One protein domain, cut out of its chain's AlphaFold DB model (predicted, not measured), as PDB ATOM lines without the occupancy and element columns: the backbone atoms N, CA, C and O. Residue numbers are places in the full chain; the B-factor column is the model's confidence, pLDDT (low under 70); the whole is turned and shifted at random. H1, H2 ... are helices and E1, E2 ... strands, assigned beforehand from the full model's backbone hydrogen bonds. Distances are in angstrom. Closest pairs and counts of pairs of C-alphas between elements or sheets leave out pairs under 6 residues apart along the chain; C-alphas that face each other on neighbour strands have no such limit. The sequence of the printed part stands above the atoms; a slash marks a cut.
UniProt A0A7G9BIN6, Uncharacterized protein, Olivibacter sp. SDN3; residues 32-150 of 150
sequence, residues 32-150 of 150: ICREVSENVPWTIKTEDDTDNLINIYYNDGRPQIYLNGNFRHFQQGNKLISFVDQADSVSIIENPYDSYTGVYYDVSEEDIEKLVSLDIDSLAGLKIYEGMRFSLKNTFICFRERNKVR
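This is residues 32 to 150 of the 150 residues of an uncharacterized protein of Olivibacter sp. SDN3 (UniProt A0A7G9BIN6). A strongly twisted wall of four antiparallel strands has the long helix H2 over one face; on that same side, the short helix H1 packs on H2 and the small strand pair E4 and E6 lies close by, while no named element covers the wall's other face. The long link of residues 84 to 102 runs from E4 to the wall's edge strand E5. The printed part has 119 residues, with two named helices and six named strands in the order E1 E2 E3 E4 E5 H1 E6 H2. The large sheet has the order E1 - E2 - E3 - E5, and E4 and E6 form a second antiparallel sheet. The class is mixed, helices and strands, and the whole is compact, with a radius of gyration of the C-alphas of 13.6 A and spans of 39 by 32 by 26 A.

Find C-alpha 42 at (59.910, 106.369, 120.297), where E1, residues 42 to 46, begins. E2 follows as residues 49 to 59, 26.5 A long, then E3 as residues 62 to 68, 18.7 A. Further on come E4, residues 81 to 83, and E5, residues 103 to 106. H1 is residues 109 to 117, 12.5 A, and E6 is residues 120 to 123. H2, residues 130 to 148, runs 28.0 A to C-alpha 148 at (60.397, 95.833, 101.237).

Begin with E1, E2 and E3, a meander, each strand the antiparallel neighbour of the one before, and two hairpins. Look for N 44 and O 54 at 2.9 A between E1 and E2, and N 55 and O 66 at 2.8 A between E2 and E3. E5 is antiparallel to E3, with N 105 and O 65 at 2.8 A. H2 is on this sheet, making two layers, a helix on one face of a sheet, at a height of 9.8 A; it lies over E1 and E2 and only just runs along the strands, at 28 degrees to E1 on the local plane. H1 touches residues 137 to 144 of H2 at a steep tilt of 40 degrees, opposite ways; the closest C-alphas, of Val 116 and Lys 137, are 5.7 A apart. E4 and E6 are antiparallel, with N 82 and O 122 at 3.0 A. E4 and H1 are near each other, with 6 pairs of C-alphas within 10 A. In H1 every O i to N i+4 pair is within hydrogen-bond range; in H2, 13 of 15 are.

The C-alphas farthest apart, of Asp 48 and Arg 150, are 40.1 A apart. The printed part has no cut. The links E3 to E4 and E4 to E5 are long. Look for pLDDT under 70 in 40 residues, among them 34 to 43 and 85 to 101; the mean of the printed part is 73.4.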
ATOM      1  N   ILE A  32      65.695  93.030 112.894       71.75
ATOM      2  CA  ILE A  32      65.997  94.376 113.408       71.75
ATOM      3  C   ILE A  32      64.763  95.058 114.028       71.75
ATOM      4  O   ILE A  32      64.898  95.845 114.959       71.75
ATOM      5  N   CYS A  33      63.553  94.707 113.580       76.06
ATOM      6  CA  CYS A  33      62.302  95.220 114.135       76.06
ATOM      7  C   CYS A  33      61.927  94.569 115.473       76.06
ATOM      8  O   CYS A  33      61.083  95.088 116.188       76.06
ATOM      9  N   ARG A  34      62.574  93.468 115.882       69.81
ATOM     10  CA  ARG A  34      62.366  92.884 117.226       69.81
ATOM     11  C   ARG A  34      62.960  93.749 118.330       69.81
ATOM     12  O   ARG A  34      62.474  93.741 119.457       69.81
ATOM     13  N   GLU A  35      64.028  94.466 117.999       64.25
ATOM     14  CA  GLU A  35      64.747  95.355 118.911       64.25
ATOM     15  C   GLU A  35      64.088  96.740 119.003       64.25
ATOM     16  O   GLU A  35      64.369  97.507 119.924       64.25
ATOM     17  N   VAL A  36      63.186  97.054 118.070       63.28
ATOM     18  CA  VAL A  36      62.478  98.330 117.970       63.28
ATOM     19  C   VAL A  36      61.013  98.086 118.321       63.28
ATOM     20  O   VAL A  36      60.303  97.381 117.617       63.28
ATOM     21  N   SER A  37      60.523  98.656 119.422       57.62
ATOM     22  CA  SER A  37      59.124  98.461 119.820       57.62
ATOM     23  C   SER A  37      58.173  99.238 118.901       57.62
ATOM     24  O   SER A  37      57.814 100.370 119.198       57.62
ATOM     25  N   GLU A  38      57.725  98.617 117.811       51.03
ATOM     26  CA  GLU A  38      56.892  99.234 116.764       51.03
ATOM     27  C   GLU A  38      55.580  99.872 117.267       51.03
ATOM     28  O   GLU A  38      55.113 100.857 116.701       51.03
ATOM     29  N   ASN A  39      54.995  99.331 118.345       44.66
ATOM     30  CA  ASN A  39      53.731  99.807 118.931       44.66
ATOM     31  C   ASN A  39      53.915 100.805 120.085       44.66
ATOM     32  O   ASN A  39      52.930 101.228 120.693       44.66
ATOM     33  N   VAL A  40      55.158 101.149 120.426       54.19
ATOM     34  CA  VAL A  40      55.448 102.142 121.461       54.19
ATOM     35  C   VAL A  40      56.185 103.278 120.773       54.19
ATOM     36  O   VAL A  40      57.302 103.064 120.308       54.19
ATOM     37  N   PRO A  41      55.579 104.471 120.670       56.97
ATOM     38  CA  PRO A  41      56.220 105.577 119.989       56.97
ATOM     39  C   PRO A  41      57.581 105.839 120.623       56.97
ATOM     40  O   PRO A  41      57.697 105.953 121.851       56.97
ATOM     41  N   TRP A  42      58.616 105.944 119.791       67.62
ATOM     42  CA  TRP A  42      59.910 106.369 120.297       67.62
ATOM     43  C   TRP A  42      59.769 107.825 120.726       67.62
ATOM     44  O   TRP A  42      59.575 108.694 119.879       67.62
ATOM     45  N   THR A  43      59.752 108.055 122.041       68.62
ATOM     46  CA  THR A  43      59.381 109.341 122.635       68.62
ATOM     47  C   THR A  43      60.624 110.069 123.124       68.62
ATOM     48  O   THR A  43      61.236 109.653 124.108       68.62
ATOM     49  N   ILE A  44      60.966 111.187 122.488       70.44
ATOM     50  CA  ILE A  44      61.977 112.117 123.001       70.44
ATOM     51  C   ILE A  44      61.270 113.167 123.844       70.44
ATOM     52  O   ILE A  44      60.370 113.844 123.347       70.44
ATOM     53  N   LYS A  45      61.693 113.306 125.102       66.19
ATOM     54  CA  LYS A  45      61.287 114.405 125.982       66.19
ATOM     55  C   LYS A  45      62.391 115.449 126.016       66.19
ATOM     56  O   LYS A  45      63.560 115.082 126.124       66.19
ATOM     57  N   THR A  46      62.031 116.724 125.940       63.06
ATOM     58  CA  THR A  46      63.008 117.801 126.152       63.06
ATOM     59  C   THR A  46      63.323 117.956 127.633       63.06
ATOM     60  O   THR A  46      62.439 117.776 128.467       63.06
ATOM     61  N   GLU A  47      64.568 118.298 127.964       57.00
ATOM     62  CA  GLU A  47      64.987 118.546 129.353       57.00
ATOM     63  C   GLU A  47      64.247 119.744 129.977       57.00
ATOM     64  O   GLU A  47      64.000 119.751 131.181       57.00
ATOM     65  N   ASP A  48      63.840 120.711 129.149       57.44
ATOM     66  CA  ASP A  48      63.247 121.979 129.590       57.44
ATOM     67  C   ASP A  48      61.717 121.946 129.745       57.44
ATOM     68  O   ASP A  48      61.143 122.846 130.360       57.44
ATOM     69  N   ASP A  49      61.041 120.935 129.188       58.22
ATOM     70  CA  ASP A  49      59.578 120.833 129.207       58.22
ATOM     71  C   ASP A  49      59.121 119.384 128.971       58.22
ATOM     72  O   ASP A  49      59.425 118.770 127.940       58.22
ATOM     73  N   THR A  50      58.376 118.823 129.928       58.41
ATOM     74  CA  THR A  50      57.821 117.464 129.826       58.41
ATOM     75  C   THR A  50      56.691 117.353 128.810       58.41
ATOM     76  O   THR A  50      56.323 116.229 128.455       58.41
ATOM     77  N   ASP A  51      56.164 118.487 128.342       65.75
ATOM     78  CA  ASP A  51      55.031 118.550 127.423       65.75
ATOM     79  C   ASP A  51      55.476 118.541 125.949       65.75
ATOM     80  O   ASP A  51      54.659 118.299 125.058       65.75
ATOM     81  N   ASN A  52      56.778 118.722 125.685       71.31
ATOM     82  CA  ASN A  52      57.370 118.596 124.355       71.31
ATOM     83  C   ASN A  52      57.782 117.147 124.084       71.31
ATOM     84  O   ASN A  52      58.760 116.639 124.642       71.31
ATOM     85  N   LEU A  53      57.041 116.493 123.195       77.19
ATOM     86  CA  LEU A  53      57.204 115.092 122.836       77.19
ATOM     87  C   LEU A  53      57.416 114.953 121.332       77.19
ATOM     88  O   LEU A  53      56.570 115.366 120.535       77.19
ATOM     89  N   ILE A  54      58.513 114.305 120.952       80.50
ATOM     90  CA  ILE A  54      58.707 113.808 119.588       80.50
ATOM     91  C   ILE A  54      58.419 112.322 119.594       80.50
ATOM     92  O   ILE A  54      59.103 111.583 120.294       80.50
ATOM     93  N   ASN A  55      57.420 111.896 118.831       82.06
ATOM     94  CA  ASN A  55      57.031 110.500 118.705       82.06
ATOM     95  C   ASN A  55      57.375 110.006 117.303       82.06
ATOM     96  O   ASN A  55      56.943 110.602 116.322       82.06
ATOM     97  N   ILE A  56      58.110 108.904 117.209       83.62
ATOM     98  CA  ILE A  56      58.439 108.252 115.937       83.62
ATOM     99  C   ILE A  56      57.786 106.878 115.938       83.62
ATOM    100  O   ILE A  56      57.987 106.103 116.876       83.62
ATOM    101  N   TYR A  57      56.979 106.583 114.923       82.75
ATOM    102  CA  TYR A  57      56.252 105.319 114.842       82.75
ATOM    103  C   TYR A  57      55.922 104.951 113.390       82.75
ATOM    104  O   TYR A  57      56.056 105.758 112.469       82.75
ATOM    105  N   TYR A  58      55.495 103.706 113.194       78.06
ATOM    106  CA  TYR A  58      55.110 103.155 111.901       78.06
ATOM    107  C   TYR A  58      53.618 102.829 111.922       78.06
ATOM    108  O   TYR A  58      53.186 101.983 112.701       78.06
ATOM    109  N   ASN A  59      52.824 103.508 111.096       76.94
ATOM    110  CA  ASN A  59      51.369 103.380 111.098       76.94
ATOM    111  C   ASN A  59      50.837 103.075 109.698       76.94
ATOM    112  O   ASN A  59      51.138 103.794 108.750       76.94
ATOM    113  N   ASP A  60      50.068 101.995 109.563       73.25
ATOM    114  CA  ASP A  60      49.444 101.561 108.303       73.25
ATOM    115  C   ASP A  60      50.397 101.525 107.090       73.25
ATOM    116  O   ASP A  60      50.038 101.785 105.934       73.25
ATOM    117  N   GLY A  61      51.654 101.162 107.356       72.69
ATOM    118  CA  GLY A  61      52.695 101.089 106.341       72.69
ATOM    119  C   GLY A  61      53.299 102.438 105.957       72.69
ATOM    120  O   GLY A  61      53.803 102.571 104.846       72.69
ATOM    121  N   ARG A  62      53.194 103.440 106.834       79.62
ATOM    122  CA  ARG A  62      53.802 104.761 106.682       79.62
ATOM    123  C   ARG A  62      54.588 105.112 107.947       79.62
ATOM    124  O   ARG A  62      54.002 105.153 109.030       79.62
ATOM    125  N   PRO A  63      55.898 105.365 107.843       84.81
ATOM    126  CA  PRO A  63      56.653 105.928 108.947       84.81
ATOM    127  C   PRO A  63      56.309 107.404 109.134       84.81
ATOM    128  O   PRO A  63      56.241 108.172 108.172       84.81
ATOM    129  N   GLN A  64      56.075 107.786 110.386       84.62
ATOM    130  CA  GLN A  64      55.614 109.117 110.756       84.62
ATOM    131  C   GLN A  64      56.389 109.653 111.956       84.62
ATOM    132  O   GLN A  64      56.775 108.910 112.864       84.62
ATOM    133  N   ILE A  65      56.574 110.970 111.967       85.44
ATOM    134  CA  ILE A  65      57.095 111.725 113.105       85.44
ATOM    135  C   ILE A  65      55.992 112.661 113.579       85.44
ATOM    136  O   ILE A  65      55.448 113.437 112.800       85.44
ATOM    137  N   TYR A  66      55.660 112.591 114.858       83.94
ATOM    138  CA  TYR A  66      54.646 113.423 115.482       83.94
ATOM    139  C   TYR A  66      55.276 114.348 116.515       83.94
ATOM    140  O   TYR A  66      55.913 113.886 117.465       83.94
ATOM    141  N   LEU A  67      55.075 115.651 116.330       81.12
ATOM    142  CA  LEU A  67      55.500 116.684 117.268       81.12
ATOM    143  C   LEU A  67      54.301 117.140 118.098       81.12
ATOM    144  O   LEU A  67      53.322 117.658 117.562       81.12
ATOM    145  N   ASN A  68      54.394 116.978 119.414       79.25
ATOM    146  CA  ASN A  68      53.426 117.483 120.382       79.25
ATOM    147  C   ASN A  68      54.123 118.433 121.352       79.25
ATOM    148  O   ASN A  68      55.189 118.092 121.851       79.25
ATOM    149  N   GLY A  69      53.537 119.597 121.613       74.25
ATOM    150  CA  GLY A  69      54.126 120.631 122.469       74.25
ATOM    151  C   GLY A  69      54.614 121.861 121.702       74.25
ATOM    152  O   GLY A  69      54.254 122.082 120.550       74.25
ATOM    153  N   ASN A  70      55.397 122.707 122.363       73.62
ATOM    154  CA  ASN A  70      55.912 123.966 121.839       73.62
ATOM    155  C   ASN A  70      57.434 123.910 121.622       73.62
ATOM    156  O   ASN A  70      58.231 124.250 122.500       73.62
ATOM    157  N   PHE A  71      57.838 123.544 120.406       72.94
ATOM    158  CA  PHE A  71      59.240 123.486 119.993       72.94
ATOM    159  C   PHE A  71      59.766 124.869 119.590       72.94
ATOM    160  O   PHE A  71      59.927 125.170 118.411       72.94
ATOM    161  N   ARG A  72      60.094 125.723 120.568       68.06
ATOM    162  CA  ARG A  72      60.609 127.090 120.316       68.06
ATOM    163  C   ARG A  72      61.905 127.139 119.494       68.06
ATOM    164  O   ARG A  72      62.212 128.165 118.891       68.06
ATOM    165  N   HIS A  73      62.660 126.041 119.478       68.56
ATOM    166  CA  HIS A  73      63.882 125.868 118.684       68.56
ATOM    167  C   HIS A  73      63.608 125.440 117.233       68.56
ATOM    168  O   HIS A  73      64.515 125.447 116.402       68.56
ATOM    169  N   PHE A  74      62.364 125.093 116.904       74.50
ATOM    170  CA  PHE A  74      61.924 124.694 115.574       74.50
ATOM    171  C   PHE A  74      61.124 125.831 114.930       74.50
ATOM    172  O   PHE A  74      59.903 125.783 114.828       74.50
ATOM    173  N   GLN A  75      61.826 126.893 114.540       69.75
ATOM    174  CA  GLN A  75      61.238 128.079 113.913       69.75
ATOM    175  C   GLN A  75      60.950 127.845 112.426       69.75
ATOM    176  O   GLN A  75      61.391 126.847 111.849       69.75
ATOM    177  N   GLN A  76      60.204 128.758 111.804       68.94
ATOM    178  CA  GLN A  76      59.956 128.728 110.365       68.94
ATOM    179  C   GLN A  76      61.277 128.628 109.582       68.94
ATOM    180  O   GLN A  76      62.242 129.331 109.877       68.94
ATOM    181  N   GLY A  77      61.326 127.730 108.594       68.44
ATOM    182  CA  GLY A  77      62.534 127.466 107.802       68.44
ATOM    183  C   GLY A  77      63.576 126.563 108.478       68.44
ATOM    184  O   GLY A  77      64.522 126.133 107.816       68.44
ATOM    185  N   ASN A  78      63.403 126.201 109.757       73.50
ATOM    186  CA  ASN A  78      64.236 125.170 110.371       73.50
ATOM    187  C   ASN A  78      63.882 123.793 109.798       73.50
ATOM    188  O   ASN A  78      62.731 123.488 109.471       73.50
ATOM    189  N   LYS A  79      64.904 122.941 109.702       76.81
ATOM    190  CA  LYS A  79      64.796 121.575 109.188       76.81
ATOM    191  C   LYS A  79      64.318 120.635 110.282       76.81
ATOM    192  O   LYS A  79      64.858 120.656 111.389       76.81
ATOM    193  N   LEU A  80      63.320 119.802 109.972       80.31
ATOM    194  CA  LEU A  80      62.821 118.803 110.921       80.31
ATOM    195  C   LEU A  80      63.933 117.841 111.352       80.31
ATOM    196  O   LEU A  80      64.004 117.484 112.519       80.31
ATOM    197  N   ILE A  81      64.806 117.441 110.431       84.06
ATOM    198  CA  ILE A  81      65.951 116.568 110.697       84.06
ATOM    199  C   ILE A  81      67.190 117.202 110.076       84.06
ATOM    200  O   ILE A  81      67.141 117.654 108.933       84.06
ATOM    201  N   SER A  82      68.292 117.214 110.821       80.44
ATOM    202  CA  SER A  82      69.614 117.587 110.309       80.44
ATOM    203  C   SER A  82      70.604 116.449 110.524       80.44
ATOM    204  O   SER A  82      70.518 115.734 111.522       80.44
ATOM    205  N   PHE A  83      71.559 116.305 109.607       83.00
ATOM    206  CA  PHE A  83      72.556 115.235 109.617       83.00
ATOM    207  C   PHE A  83      73.949 115.757 109.974       83.00
ATOM    208  O   PHE A  83      74.268 116.920 109.726       83.00
ATOM    209  N   VAL A  84      74.783 114.878 110.525       71.94
ATOM    210  CA  VAL A  84      76.206 115.134 110.765       71.94
ATOM    211  C   VAL A  84      76.925 115.210 109.408       71.94
ATOM    212  O   VAL A  84      76.780 114.314 108.582       71.94
ATOM    213  N   ASP A  85      77.692 116.279 109.181       61.69
ATOM    214  CA  ASP A  85      78.606 116.464 108.038       61.69
ATOM    215  C   ASP A  85      78.001 116.546 106.618       61.69
ATOM    216  O   ASP A  85      78.622 116.113 105.646       61.69
ATOM    217  N   GLN A  86      76.848 117.201 106.436       57.75
ATOM    218  CA  GLN A  86      76.420 117.639 105.095       57.75
ATOM    219  C   GLN A  86      76.157 119.148 105.022       57.75
ATOM    220  O   GLN A  86      75.280 119.677 105.705       57.75
ATOM    221  N   ALA A  87      76.921 119.830 104.153       49.09
ATOM    222  CA  ALA A  87      76.757 121.250 103.821       49.09
ATOM    223  C   ALA A  87      75.406 121.531 103.137       49.09
ATOM    224  O   ALA A  87      74.809 122.578 103.370       49.09
ATOM    225  N   ASP A  88      74.890 120.551 102.389       47.50
ATOM    226  CA  ASP A  88      73.550 120.554 101.808       47.50
ATOM    227  C   ASP A  88      72.674 119.555 102.564       47.50
ATOM    228  O   ASP A  88      72.487 118.404 102.180       47.50
ATOM    229  N   SER A  89      72.172 119.992 103.715       45.00
ATOM    230  CA  SER A  89      71.279 119.194 104.552       45.00
ATOM    231  C   SER A  89      69.986 118.881 103.794       45.00
ATOM    232  O   SER A  89      69.228 119.789 103.446       45.00
ATOM    233  N   VAL A  90      69.712 117.600 103.560       47.06
ATOM    234  CA  VAL A  90      68.431 117.160 103.005       47.06
ATOM    235  C   VAL A  90      67.313 117.539 103.976       47.06
ATOM    236  O   VAL A  90      67.330 117.134 105.136       47.06
ATOM    237  N   SER A  91      66.342 118.326 103.505       48.59
ATOM    238  CA  SER A  91      65.143 118.630 104.282       48.59
ATOM    239  C   SER A  91      64.180 117.453 104.215       48.59
ATOM    240  O   SER A  91      63.776 117.069 103.122       48.59
ATOM    241  N   ILE A  92      63.772 116.934 105.370       57.09
ATOM    242  CA  ILE A  92      62.685 115.950 105.424       57.09
ATOM    243  C   ILE A  92      61.335 116.680 105.448       57.09
ATOM    244  O   ILE A  92      60.459 116.325 104.683       57.09
ATOM    245  N   ILE A  93      61.204 117.791 106.185       59.22
ATOM    246  CA  ILE A  93      60.148 118.805 106.010       59.22
ATOM    247  C   ILE A  93      60.696 120.162 106.509       59.22
ATOM    248  O   ILE A  93      61.342 120.215 107.562       59.22
ATOM    249  N   GLU A  94      60.460 121.250 105.764       59.16
ATOM    250  CA  GLU A  94      60.661 122.630 106.240       59.16
ATOM    251  C   GLU A  94      59.441 123.096 107.030       59.16
ATOM    252  O   GLU A  94      58.305 122.891 106.602       59.16
ATOM    253  N   ASN A  95      59.671 123.731 108.179       58.06
ATOM    254  CA  ASN A  95      58.590 124.204 109.025       58.06
ATOM    255  C   ASN A  95      57.839 125.410 108.399       58.06
ATOM    256  O   ASN A  95      58.463 126.465 108.244       58.06
ATOM    257  N   PRO A  96      56.523 125.330 108.092       53.50
ATOM    258  CA  PRO A  96      55.810 126.449 107.464       53.50
ATOM    259  C   PRO A  96      55.428 127.612 108.399       53.50
ATOM    260  O   PRO A  96      55.183 128.707 107.895       53.50
ATOM    261  N   TYR A  97      55.341 127.408 109.723       56.84
ATOM    262  CA  TYR A  97      54.805 128.392 110.698       56.84
ATOM    263  C   TYR A  97      55.636 128.440 112.005       56.84
ATOM    264  O   TYR A  97      56.457 127.568 112.274       56.84
ATOM    265  N   ASP A  98      55.399 129.449 112.845       52.34
ATOM    266  CA  ASP A  98      56.240 129.766 114.015       52.34
ATOM    267  C   ASP A  98      56.014 128.892 115.264       52.34
ATOM    268  O   ASP A  98      56.810 128.941 116.202       52.34
ATOM    269  N   SER A  99      54.948 128.086 115.317       52.53
ATOM    270  CA  SER A  99      54.692 127.179 116.444       52.53
ATOM    271  C   SER A  99      53.747 126.052 116.051       52.53
ATOM    272  O   SER A  99      52.677 126.324 115.500       52.53
ATOM    273  N   TYR A 100      54.088 124.813 116.399       61.09
ATOM    274  CA  TYR A 100      53.227 123.664 116.141       61.09
ATOM    275  C   TYR A 100      53.208 122.693 117.298       61.09
ATOM    276  O   TYR A 100      54.243 122.160 117.687       61.09
ATOM    277  N   THR A 101      51.991 122.409 117.739       65.31
ATOM    278  CA  THR A 101      51.657 121.231 118.525       65.31
ATOM    279  C   THR A 101      50.703 120.373 117.703       65.31
ATOM    280  O   THR A 101      49.829 120.903 117.014       65.31
ATOM    281  N   GLY A 102      50.866 119.056 117.751       72.50
ATOM    282  CA  GLY A 102      49.927 118.125 117.142       72.50
ATOM    283  C   GLY A 102      50.135 117.870 115.648       72.50
ATOM    284  O   GLY A 102      49.157 117.611 114.950       72.50
ATOM    285  N   VAL A 103      51.370 117.951 115.140       77.38
ATOM    286  CA  VAL A 103      51.650 117.802 113.699       77.38
ATOM    287  C   VAL A 103      52.304 116.473 113.382       77.38
ATOM    288  O   VAL A 103      53.273 116.078 114.030       77.38
ATOM    289  N   TYR A 104      51.787 115.832 112.336       80.50
ATOM    290  CA  TYR A 104      52.332 114.625 111.738       80.50
ATOM    291  C   TYR A 104      53.148 114.958 110.492       80.50
ATOM    292  O   TYR A 104      52.705 115.707 109.623       80.50
ATOM    293  N   TYR A 105      54.321 114.350 110.412       81.69
ATOM    294  CA  TYR A 105      55.251 114.432 109.301       81.69
ATOM    295  C   TYR A 105      55.418 113.030 108.723       81.69
ATOM    296  O   TYR A 105      55.942 112.144 109.401       81.69
ATOM    297  N   ASP A 106      54.949 112.825 107.494       84.31
ATOM    298  CA  ASP A 106      55.189 111.582 106.762       84.31
ATOM    299  C   ASP A 106      56.664 111.532 106.334       84.31
ATOM    300  O   ASP A 106      57.198 112.511 105.813       84.31
ATOM    301  N   VAL A 107      57.319 110.392 106.551       84.00
ATOM    302  CA  VAL A 107      58.706 110.166 106.126       84.00
ATOM    303  C   VAL A 107      58.684 109.373 104.823       84.00
ATOM    304  O   VAL A 107      58.208 108.235 104.795       84.00
ATOM    305  N   SER A 108      59.168 109.974 103.734       84.50
ATOM    306  CA  SER A 108      59.186 109.319 102.422       84.50
ATOM    307  C   SER A 108      60.217 108.185 102.363       84.50
ATOM    308  O   SER A 108      61.148 108.136 103.161       84.50
ATOM    309  N   GLU A 109      60.094 107.274 101.393       83.81
ATOM    310  CA  GLU A 109      61.093 106.212 101.188       83.81
ATOM    311  C   GLU A 109      62.493 106.773 100.901       83.81
ATOM    312  O   GLU A 109      63.482 106.259 101.422       83.81
ATOM    313  N   GLU A 110      62.580 107.865 100.136       82.94
ATOM    314  CA  GLU A 110      63.845 108.554  99.871       82.94
ATOM    315  C   GLU A 110      64.465 109.102 101.166       82.94
ATOM    316  O   GLU A 110      65.674 108.988 101.385       82.94
ATOM    317  N   ASP A 111      63.636 109.655 102.055       83.88
ATOM    318  CA  ASP A 111      64.086 110.169 103.347       83.88
ATOM    319  C   ASP A 111      64.514 109.045 104.288       83.88
ATOM    320  O   ASP A 111      65.511 109.194 104.992       83.88
ATOM    321  N   ILE A 112      63.827 107.897 104.268       86.00
ATOM    322  CA  ILE A 112      64.235 106.707 105.025       86.00
ATOM    323  C   ILE A 112      65.639 106.261 104.605       86.00
ATOM    324  O   ILE A 112      66.473 105.999 105.470       86.00
ATOM    325  N   GLU A 113      65.943 106.196 103.305       86.38
ATOM    326  CA  GLU A 113      67.281 105.784 102.854       86.38
ATOM    327  C   GLU A 113      68.373 106.743 103.341       86.38
ATOM    328  O   GLU A 113      69.465 106.318 103.739       86.38
ATOM    329  N   LYS A 114      68.072 108.042 103.395       84.25
ATOM    330  CA  LYS A 114      68.977 109.050 103.961       84.25
ATOM    331  C   LYS A 114      69.131 108.886 105.472       84.25
ATOM    332  O   LYS A 114      70.250 108.892 105.970       84.25
ATOM    333  N   LEU A 115      68.037 108.645 106.192       85.19
ATOM    334  CA  LEU A 115      68.029 108.404 107.641       85.19
ATOM    335  C   LEU A 115      68.782 107.139 108.057       85.19
ATOM    336  O   LEU A 115      69.309 107.063 109.164       85.19
ATOM    337  N   VAL A 116      68.839 106.145 107.173       86.69
ATOM    338  CA  VAL A 116      69.607 104.920 107.396       86.69
ATOM    339  C   VAL A 116      71.085 105.099 107.040       86.69
ATOM    340  O   VAL A 116      71.948 104.478 107.664       86.69
ATOM    341  N   SER A 117      71.399 105.927 106.043       85.12
ATOM    342  CA  SER A 117      72.773 106.122 105.563       85.12
ATOM    343  C   SER A 117      73.546 107.196 106.328       85.12
ATOM    344  O   SER A 117      74.769 107.092 106.434       85.12
ATOM    345  N   LEU A 118      72.857 108.182 106.901       83.88
ATOM    346  CA  LEU A 118      73.451 109.334 107.574       83.88
ATOM    347  C   LEU A 118      73.171 109.319 109.077       83.88
ATOM    348  O   LEU A 118      72.169 108.779 109.543       83.88
ATOM    349  N   ASP A 119      74.057 109.950 109.843       82.94
ATOM    350  CA  ASP A 119      73.858 110.110 111.280       82.94
ATOM    351  C   ASP A 119      73.075 111.390 111.566       82.94
ATOM    352  O   ASP A 119      73.391 112.463 111.052       82.94
ATOM    353  N   ILE A 120      72.046 111.278 112.403       83.69
ATOM    354  CA  ILE A 120      71.188 112.401 112.787       83.69
ATOM    355  C   ILE A 120      71.928 113.270 113.809       83.69
ATOM    356  O   ILE A 120      72.323 112.794 114.877       83.69
ATOM    357  N   ASP A 121      72.088 114.554 113.497       82.81
ATOM    358  CA  ASP A 121      72.631 115.554 114.416       82.81
ATOM    359  C   ASP A 121      71.533 116.191 115.274       82.81
ATOM    360  O   ASP A 121      71.682 116.301 116.493       82.81
ATOM    361  N   SER A 122      70.405 116.558 114.654       81.44
ATOM    362  CA  SER A 122      69.265 117.149 115.357       81.44
ATOM    363  C   SER A 122      67.908 116.721 114.797       81.44
ATOM    364  O   SER A 122      67.782 116.395 113.615       81.44
ATOM    365  N   LEU A 123      66.891 116.739 115.665       83.12
ATOM    366  CA  LEU A 123      65.487 116.460 115.358       83.12
ATOM    367  C   LEU A 123      64.606 117.562 115.964       83.12
ATOM    368  O   LEU A 123      64.669 117.810 117.165       83.12
ATOM    369  N   ALA A 124      63.811 118.243 115.139       79.31
ATOM    370  CA  ALA A 124      63.017 119.424 115.490       79.31
ATOM    371  C   ALA A 124      63.828 120.488 116.265       79.31
ATOM    372  O   ALA A 124      63.374 121.046 117.263       79.31
ATOM    373  N   GLY A 125      65.072 120.736 115.834       76.62
ATOM    374  CA  GLY A 125      65.990 121.679 116.486       76.62
ATOM    375  C   GLY A 125      66.625 121.178 117.793       76.62
ATOM    376  O   GLY A 125      67.439 121.891 118.375       76.62
ATOM    377  N   LEU A 126      66.303 119.964 118.248       78.62
ATOM    378  CA  LEU A 126      66.916 119.345 119.423       78.62
ATOM    379  C   LEU A 126      68.138 118.532 119.025       78.62
ATOM    380  O   LEU A 126      68.064 117.689 118.131       78.62
ATOM    381  N   LYS A 127      69.252 118.735 119.726       80.69
ATOM    382  CA  LYS A 127      70.471 117.962 119.500       80.69
ATOM    383  C   LYS A 127      70.273 116.505 119.919       80.69
ATOM    384  O   LYS A 127      69.843 116.221 121.034       80.69
ATOM    385  N   ILE A 128      70.648 115.581 119.040       81.06
ATOM    386  CA  ILE A 128      70.604 114.146 119.305       81.06
ATOM    387  C   ILE A 128      71.976 113.676 119.791       81.06
ATOM    388  O   ILE A 128      72.969 113.701 119.057       81.06
ATOM    389  N   TYR A 129      72.022 113.226 121.045       80.06
ATOM    390  CA  TYR A 129      73.213 112.638 121.657       80.06
ATOM    391  C   TYR A 129      73.557 111.275 121.047       80.06
ATOM    392  O   TYR A 129      72.677 110.536 120.608       80.06
ATOM    393  N   GLU A 130      74.841 110.915 121.076       76.44
ATOM    394  CA  GLU A 130      75.389 109.699 120.457       76.44
ATOM    395  C   GLU A 130      74.615 108.421 120.820       76.44
ATOM    396  O   GLU A 130      74.247 107.653 119.933       76.44
ATOM    397  N   GLY A 131      74.262 108.244 122.099       73.19
ATOM    398  CA  GLY A 131      73.497 107.078 122.560       73.19
ATOM    399  C   GLY A 131      72.099 106.952 121.940       73.19
ATOM    400  O   GLY A 131      71.597 105.843 121.785       73.19
ATOM    401  N   MET A 132      71.483 108.064 121.530       76.31
ATOM    402  CA  MET A 132      70.184 108.073 120.846       76.31
ATOM    403  C   MET A 132      70.311 107.831 119.339       76.31
ATOM    404  O   MET A 132      69.395 107.271 118.734       76.31
ATOM    405  N   ARG A 133      71.442 108.214 118.727       80.06
ATOM    406  CA  ARG A 133      71.669 108.072 117.276       80.06
ATOM    407  C   ARG A 133      71.550 106.620 116.834       80.06
ATOM    408  O   ARG A 133      70.885 106.340 115.842       80.06
ATOM    409  N   PHE A 134      72.136 105.699 117.600       78.62
ATOM    410  CA  PHE A 134      72.082 104.268 117.302       78.62
ATOM    411  C   PHE A 134      70.641 103.730 117.301       78.62
ATOM    412  O   PHE A 134      70.215 103.093 116.337       78.62
ATOM    413  N   SER A 135      69.859 104.037 118.340       79.06
ATOM    414  CA  SER A 135      68.462 103.590 118.449       79.06
ATOM    415  C   SER A 135      67.566 104.179 117.357       79.06
ATOM    416  O   SER A 135      66.747 103.462 116.778       79.06
ATOM    417  N   LEU A 136      67.742 105.462 117.034       80.94
ATOM    418  CA  LEU A 136      67.025 106.115 115.939       80.94
ATOM    419  C   LEU A 136      67.353 105.472 114.591       80.94
ATOM    420  O   LEU A 136      66.450 105.147 113.824       80.94
ATOM    421  N   LYS A 137      68.635 105.210 114.326       84.44
ATOM    422  CA  LYS A 137      69.081 104.559 113.092       84.44
ATOM    423  C   LYS A 137      68.460 103.172 112.931       84.44
ATOM    424  O   LYS A 137      67.895 102.882 111.881       84.44
ATOM    425  N   ASN A 138      68.468 102.349 113.981       83.50
ATOM    426  CA  ASN A 138      67.828 101.028 113.950       83.50
ATOM    427  C   ASN A 138      66.312 101.113 113.734       83.50
ATOM    428  O   ASN A 138      65.751 100.283 113.019       83.50
ATOM    429  N   THR A 139      65.663 102.145 114.281       85.62
ATOM    430  CA  THR A 139      64.238 102.418 114.042       85.62
ATOM    431  C   THR A 139      63.966 102.660 112.556       85.62
ATOM    432  O   THR A 139      63.099 102.011 111.973       85.62
ATOM    433  N   PHE A 140      64.759 103.510 111.895       86.50
ATOM    434  CA  PHE A 140      64.600 103.765 110.459       86.50
ATOM    435  C   PHE A 140      65.016 102.578 109.577       86.50
ATOM    436  O   PHE A 140      64.383 102.340 108.548       86.50
ATOM    437  N   ILE A 141      66.007 101.773 109.988       87.75
ATOM    438  CA  ILE A 141      66.338 100.511 109.304       87.75
ATOM    439  C   ILE A 141      65.133  99.567 109.344       87.75
ATOM    440  O   ILE A 141      64.779  98.993 108.316       87.75
ATOM    441  N   CYS A 142      64.480  99.431 110.501       85.94
ATOM    442  CA  CYS A 142      63.270  98.624 110.623       85.94
ATOM    443  C   CYS A 142      62.172  99.099 109.653       85.94
ATOM    444  O   CYS A 142      61.633  98.288 108.897       85.94
ATOM    445  N   PHE A 143      61.899 100.407 109.593       87.75
ATOM    446  CA  PHE A 143      60.898 100.969 108.676       87.75
ATOM    447  C   PHE A 143      61.213 100.664 107.207       87.75
ATOM    448  O   PHE A 143      60.321 100.284 106.447       87.75
ATOM    449  N   ARG A 144      62.488 100.754 106.810       88.81
ATOM    450  CA  ARG A 144      62.931 100.388 105.460       88.81
ATOM    451  C   ARG A 144      62.667  98.919 105.140       88.81
ATOM    452  O   ARG A 144      62.137  98.605 104.079       88.81
ATOM    453  N   GLU A 145      63.063  98.005 106.025       87.00
ATOM    454  CA  GLU A 145      62.885  96.568 105.783       87.00
ATOM    455  C   GLU A 145      61.396  96.180 105.741       87.00
ATOM    456  O   GLU A 145      61.007  95.347 104.922       87.00
ATOM    457  N   ARG A 146      60.546  96.841 106.537       82.12
ATOM    458  CA  ARG A 146      59.079  96.705 106.485       82.12
ATOM    459  C   ARG A 146      58.501  97.108 105.126       82.12
ATOM    460  O   ARG A 146      57.634  96.400 104.616       82.12
ATOM    461  N   ASN A 147      58.986  98.194 104.520       82.44
ATOM    462  CA  ASN A 147      58.528  98.621 103.193       82.44
ATOM    463  C   ASN A 147      58.872  97.600 102.092       82.44
ATOM    464  O   ASN A 147      58.117  97.471 101.134       82.44
ATOM    465  N   LYS A 148      59.964  96.835 102.235       82.56
ATOM    466  CA  LYS A 148      60.397  95.833 101.237       82.56
ATOM    467  C   LYS A 148      59.579  94.542 101.235       82.56
ATOM    468  O   LYS A 148      59.574  93.839 100.229       82.56
ATOM    469  N   VAL A 149      58.977  94.177 102.367       76.69
ATOM    470  CA  VAL A 149      58.211  92.922 102.515       76.69
ATOM    471  C   VAL A 149      56.717  93.089 102.223       76.69
ATOM    472  O   VAL A 149      55.954  92.138 102.399       76.69
ATOM    473  N   ARG A 150      56.298  94.289 101.820       65.62
ATOM    474  CA  ARG A 150      54.926  94.617 101.431       65.62
ATOM    475  C   ARG A 150      54.691  94.322  99.951       65.62
ATOM    476  O   ARG A 150      53.558  93.892  99.640       65.62
TER     477      ARG A 150